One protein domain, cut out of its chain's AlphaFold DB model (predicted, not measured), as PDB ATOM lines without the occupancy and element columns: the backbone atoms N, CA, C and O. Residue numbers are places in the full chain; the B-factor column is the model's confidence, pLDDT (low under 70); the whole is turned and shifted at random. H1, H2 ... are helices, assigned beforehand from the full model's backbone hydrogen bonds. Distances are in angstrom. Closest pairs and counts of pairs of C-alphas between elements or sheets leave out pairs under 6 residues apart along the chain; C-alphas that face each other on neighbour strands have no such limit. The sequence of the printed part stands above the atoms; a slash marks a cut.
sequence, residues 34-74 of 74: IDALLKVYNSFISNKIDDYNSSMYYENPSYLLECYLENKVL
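This is residues 34 to 74 of the 74 residues of an uncharacterized protein of Firmicutes bacterium CAG:646 (UniProt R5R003). Two short helices, H2 and H4, run side by side in opposite ways with few contacts; H1 stands crosswise at one end and tiny H3 at the other, where residues 50 to 55 stick out. The 41 printed residues hold four named helices, H1 to H4 in chain order, and no named strand: all helix. The whole is compact, radius of gyration of the C-alphas 9.9 A, spanning 27 by 19 by 15 A.

H4, residues 61 to 70, only just touches H2, residues 44 to 49, with 3 pairs of C-alphas within 8 A; the closest, Ile 45 and Tyr 68, are 6.2 A apart. Their tilt is shallow, 25 degrees, opposite ways. H1, residues 34 to 41, is close to H2 but not clearly touching, C-alphas of Val 40 and Ser 46 closest at 6.5 A, and about perpendicular at 79 degrees. H3, residues 55 to 58, and H2 only just touch, with 3 pairs, only at the corner; the closest C-alphas, Ile 49 and Tyr 57, are 7.0 A apart. H1 and H3 are apart. Every O i to N i+4 pair is within hydrogen-bond range in H1, H2 and H4; H3 is too short for one.

H4 measures 14.2 A, H1 10.6 A, H2 9.1 A and H3 5.8 A. C-alpha 34 is at (23.097, -8.988, -18.789), C-alpha 70 at (40.347, -20.498, -23.236).

The C-alphas farthest apart, Asp 35 and Asn 53, are 27.7 A apart. The printed part has no cut; its three links are tight. Residues 50 to 61 and 73 to 74 have pLDDT under 70.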
ATOM      1  N   ILE A  34      22.947 -10.050 -17.785       89.56
ATOM      2  CA  ILE A  34      23.097  -8.988 -18.789       89.56
ATOM      3  C   ILE A  34      24.576  -8.771 -19.129       89.56
ATOM      4  O   ILE A  34      24.918  -8.663 -20.305       89.56
ATOM      5  N   ASP A  35      25.450  -8.766 -18.121       89.81
ATOM      6  CA  ASP A  35      26.896  -8.617 -18.308       89.81
ATOM      7  C   ASP A  35      27.474  -9.832 -19.045       89.81
ATOM      8  O   ASP A  35      28.151  -9.683 -20.063       89.81
ATOM      9  N   ALA A  36      27.086 -11.044 -18.624       89.06
ATOM     10  CA  ALA A  36      27.449 -12.288 -19.299       89.06
ATOM     11  C   ALA A  36      26.977 -12.314 -20.758       89.06
ATOM     12  O   ALA A  36      27.710 -12.760 -21.640       89.06
ATOM     13  N   LEU A  37      25.768 -11.813 -21.033       88.88
ATOM     14  CA  LEU A  37      25.248 -11.696 -22.392       88.88
ATOM     15  C   LEU A  37      26.131 -10.770 -23.230       88.88
ATOM     16  O   LEU A  37      26.540 -11.165 -24.322       88.88
ATOM     17  N   LEU A  38      26.470  -9.583 -22.716       88.69
ATOM     18  CA  LEU A  38      27.338  -8.635 -23.416       88.69
ATOM     19  C   LEU A  38      28.709  -9.252 -23.720       88.69
ATOM     20  O   LEU A  38      29.216  -9.120 -24.833       88.69
ATOM     21  N   LYS A  39      29.281  -9.958 -22.745       87.31
ATOM     22  CA  LYS A  39      30.577 -10.634 -22.843       87.31
ATOM     23  C   LYS A  39      30.586 -11.752 -23.880       87.31
ATOM     24  O   LYS A  39      31.470 -11.795 -24.729       87.31
ATOM     25  N   VAL A  40      29.577 -12.625 -23.852       85.94
ATOM     26  CA  VAL A  40      29.428 -13.717 -24.826       85.94
ATOM     27  C   VAL A  40      29.275 -13.151 -26.238       85.94
ATOM     28  O   VAL A  40      29.976 -13.604 -27.144       85.94
ATOM     29  N   TYR A  41      28.440 -12.120 -26.420       84.00
ATOM     30  CA  TYR A  41      28.244 -11.454 -27.716       84.00
ATOM     31  C   TYR A  41      29.490 -10.722 -28.233       84.00
ATOM     32  O   TYR A  41      29.725 -10.712 -29.437       84.00
ATOM     33  N   ASN A  42      30.314 -10.157 -27.346       85.31
ATOM     34  CA  ASN A  42      31.583  -9.513 -27.713       85.31
ATOM     35  C   ASN A  42      32.760 -10.495 -27.862       85.31
ATOM     36  O   ASN A  42      33.870 -10.077 -28.184       85.31
ATOM     37  N   SER A  43      32.552 -11.791 -27.623       81.88
ATOM     38  CA  SER A  43      33.608 -12.803 -27.673       81.88
ATOM     39  C   SER A  43      33.645 -13.541 -29.013       81.88
ATOM     40  O   SER A  43      32.656 -13.603 -29.750       81.88
ATOM     41  N   PHE A  44      34.784 -14.176 -29.305       81.19
ATOM     42  CA  PHE A  44      35.000 -14.964 -30.526       81.19
ATOM     43  C   PHE A  44      33.951 -16.075 -30.699       81.19
ATOM     44  O   PHE A  44      33.648 -16.478 -31.825       81.19
ATOM     45  N   ILE A  45      33.384 -16.552 -29.585       78.12
ATOM     46  CA  ILE A  45      32.427 -17.652 -29.585       78.12
ATOM     47  C   ILE A  45      31.142 -17.295 -30.322       78.12
ATOM     48  O   ILE A  45      30.548 -18.165 -30.948       78.12
ATOM     49  N   SER A  46      30.747 -16.019 -30.326       78.00
ATOM     50  CA  SER A  46      29.538 -15.601 -31.030       78.00
ATOM     51  C   SER A  46      29.664 -15.781 -32.534       78.00
ATOM     52  O   SER A  46      28.754 -16.302 -33.166       78.00
ATOM     53  N   ASN A  47      30.838 -15.472 -33.083       76.38
ATOM     54  CA  ASN A  47      31.155 -15.691 -34.494       76.38
ATOM     55  C   ASN A  47      31.236 -17.193 -34.846       76.38
ATOM     56  O   ASN A  47      31.041 -17.590 -35.986       76.38
ATOM     57  N   LYS A  48      31.518 -18.053 -33.859       72.81
ATOM     58  CA  LYS A  48      31.550 -19.516 -34.025       72.81
ATOM     59  C   LYS A  48      30.180 -20.173 -33.903       72.81
ATOM     60  O   LYS A  48      29.925 -21.147 -34.597       72.81
ATOM     61  N   ILE A  49      29.309 -19.639 -33.049       71.50
ATOM     62  CA  ILE A  49      27.923 -20.100 -32.915       71.50
ATOM     63  C   ILE A  49      27.059 -19.569 -34.072       71.50
ATOM     64  O   ILE A  49      26.118 -20.244 -34.483       71.50
ATOM     65  N   ASP A  50      27.382 -18.387 -34.605       69.38
ATOM     66  CA  ASP A  50      26.750 -17.831 -35.809       69.38
ATOM     67  C   ASP A  50      27.180 -18.559 -37.093       69.38
ATOM     68  O   ASP A  50      26.517 -18.457 -38.118       69.38
ATOM     69  N   ASP A  51      28.235 -19.376 -37.049       67.75
ATOM     70  CA  ASP A  51      28.559 -20.283 -38.145       67.75
ATOM     71  C   ASP A  51      27.619 -21.503 -38.103       67.75
ATOM     72  O   ASP A  51      27.919 -22.546 -37.520       67.75
ATOM     73  N   TYR A  52      26.445 -21.364 -38.733       57.91
ATOM     74  CA  TYR A  52      25.394 -22.397 -38.860       57.91
ATOM     75  C   TYR A  52      25.878 -23.709 -39.520       57.91
ATOM     76  O   TYR A  52      25.122 -24.682 -39.564       57.91
ATOM     77  N   ASN A  53      27.109 -23.745 -40.048       54.00
ATOM     78  CA  ASN A  53      27.743 -24.917 -40.655       54.00
ATOM     79  C   ASN A  53      28.760 -25.610 -39.736       54.00
ATOM     80  O   ASN A  53      29.264 -26.679 -40.088       54.00
ATOM     81  N   SER A  54      29.066 -25.042 -38.570       55.16
ATOM     82  CA  SER A  54      30.081 -25.591 -37.683       55.16
ATOM     83  C   SER A  54      29.506 -26.687 -36.783       55.16
ATOM     84  O   SER A  54      28.481 -26.519 -36.114       55.16
ATOM     85  N   SER A  55      30.214 -27.818 -36.698       55.91
ATOM     86  CA  SER A  55      29.890 -28.953 -35.817       55.91
ATOM     87  C   SER A  55      29.802 -28.575 -34.331       55.91
ATOM     88  O   SER A  55      29.298 -29.365 -33.535       55.91
ATOM     89  N   MET A  56      30.226 -27.360 -33.960       58.72
ATOM     90  CA  MET A  56      30.123 -26.800 -32.609       58.72
ATOM     91  C   MET A  56      28.703 -26.799 -32.041       58.72
ATOM     92  O   MET A  56      28.535 -26.837 -30.826       58.72
ATOM     93  N   TYR A  57      27.667 -26.794 -32.884       57.97
ATOM     94  CA  TYR A  57      26.289 -26.900 -32.401       57.97
ATOM     95  C   TYR A  57      26.001 -28.234 -31.676       57.97
ATOM     96  O   TYR A  57      25.137 -28.293 -30.800       57.97
ATOM     97  N   TYR A  58      26.718 -29.305 -32.028       61.75
ATOM     98  CA  TYR A  58      26.560 -30.629 -31.417       61.75
ATOM     99  C   TYR A  58      27.444 -30.835 -30.185       61.75
ATOM    100  O   TYR A  58      27.305 -31.852 -29.505       61.75
ATOM    101  N   GLU A  59      28.328 -29.882 -29.892       67.44
ATOM    102  CA  GLU A  59      29.248 -29.973 -28.769       67.44
ATOM    103  C   GLU A  59      28.550 -29.718 -27.434       67.44
ATOM    104  O   GLU A  59      27.512 -29.053 -27.325       67.44
ATOM    105  N   ASN A  60      29.131 -30.278 -26.377       69.69
ATOM    106  CA  ASN A  60      28.578 -30.137 -25.043       69.69
ATOM    107  C   ASN A  60      28.620 -28.671 -24.571       69.69
ATOM    108  O   ASN A  60      29.595 -27.963 -24.819       69.69
ATOM    109  N   PRO A  61      27.611 -28.207 -23.811       69.88
ATOM    110  CA  PRO A  61      27.605 -26.854 -23.255       69.88
ATOM    111  C   PRO A  61      28.818 -26.577 -22.354       69.88
ATOM    112  O   PRO A  61      29.263 -25.436 -22.287       69.88
ATOM    113  N   SER A  62      29.373 -27.606 -21.706       74.88
ATOM    114  CA  SER A  62      30.630 -27.499 -20.958       74.88
ATOM    115  C   SER A  62      31.823 -27.229 -21.875       74.88
ATOM    116  O   SER A  62      32.602 -26.335 -21.581       74.88
ATOM    117  N   TYR A  63      31.912 -27.908 -23.020       77.44
ATOM    118  CA  TYR A  63      32.975 -27.676 -24.004       77.44
ATOM    119  C   TYR A  63      32.885 -26.268 -24.612       77.44
ATOM    120  O   TYR A  63      33.891 -25.587 -24.779       77.44
ATOM    121  N   LEU A  64      31.667 -25.778 -24.871       74.94
ATOM    122  CA  LEU A  64      31.443 -24.388 -25.284       74.94
ATOM    123  C   LEU A  64      31.922 -23.389 -24.222       74.94
ATOM    124  O   LEU A  64      32.514 -22.368 -24.564       74.94
ATOM    125  N   LEU A  65      31.685 -23.677 -22.941       78.44
ATOM    126  CA  LEU A  65      32.189 -22.850 -21.848       78.44
ATOM    127  C   LEU A  65      33.723 -22.889 -21.781       78.44
ATOM    128  O   LEU A  65      34.344 -21.842 -21.635       78.44
ATOM    129  N   GLU A  66      34.337 -24.060 -21.927       78.88
ATOM    130  CA  GLU A  66      35.797 -24.207 -21.932       78.88
ATOM    131  C   GLU A  66      36.434 -23.459 -23.108       78.88
ATOM    132  O   GLU A  66      37.342 -22.660 -22.897       78.88
ATOM    133  N   CYS A  67      35.882 -23.589 -24.319       77.31
ATOM    134  CA  CYS A  67      36.304 -22.793 -25.475       77.31
ATOM    135  C   CYS A  67      36.160 -21.285 -25.221       77.31
ATOM    136  O   CYS A  67      37.027 -20.505 -25.618       77.31
ATOM    137  N   TYR A  68      35.080 -20.855 -24.560       78.38
ATOM    138  CA  TYR A  68      34.883 -19.450 -24.195       78.38
ATOM    139  C   TYR A  68      35.968 -18.958 -23.227       78.38
ATOM    140  O   TYR A  68      36.536 -17.886 -23.446       78.38
ATOM    141  N   LEU A  69      36.271 -19.748 -22.194       77.50
ATOM    142  CA  LEU A  69      37.271 -19.428 -21.175       77.50
ATOM    143  C   LEU A  69      38.698 -19.436 -21.738       77.50
ATOM    144  O   LEU A  69      39.485 -18.549 -21.417       77.50
ATOM    145  N   GLU A  70      39.027 -20.397 -22.604       77.94
ATOM    146  CA  GLU A  70      40.347 -20.498 -23.236       77.94
ATOM    147  C   GLU A  70      40.522 -19.576 -24.454       77.94
ATOM    148  O   GLU A  70      41.636 -19.434 -24.957       77.94
ATOM    149  N   ASN A  71      39.451 -18.929 -24.926       71.19
ATOM    150  CA  ASN A  71      39.442 -18.045 -26.099       71.19
ATOM    151  C   ASN A  71      39.980 -18.698 -27.394       71.19
ATOM    152  O   ASN A  71      40.426 -18.014 -28.315       71.19
ATOM    153  N   LYS A  72      39.934 -20.031 -27.477       70.19
ATOM    154  CA  LYS A  72      40.334 -20.841 -28.637       70.19
ATOM    155  C   LYS A  72      39.400 -22.042 -28.764       70.19
ATOM    156  O   LYS A  72      38.815 -22.482 -27.780       70.19
ATOM    157  N   VAL A  73      39.271 -22.568 -29.980       63.22
ATOM    158  CA  VAL A  73      38.630 -23.872 -30.206       63.22
ATOM    159  C   VAL A  73      39.663 -24.949 -29.865       63.22
ATOM    160  O   VAL A  73      40.783 -24.866 -30.372       63.22
ATOM    161  N   LEU A  74      39.310 -25.879 -28.973       57.94
ATOM    162  CA  LEU A  74      40.167 -26.988 -28.527       57.94
ATOM    163  C   LEU A  74      40.185 -28.147 -29.522       57.94
ATOM    164  O   LEU A  74      39.087 -28.538 -29.976       57.94
TER     165      LEU A  74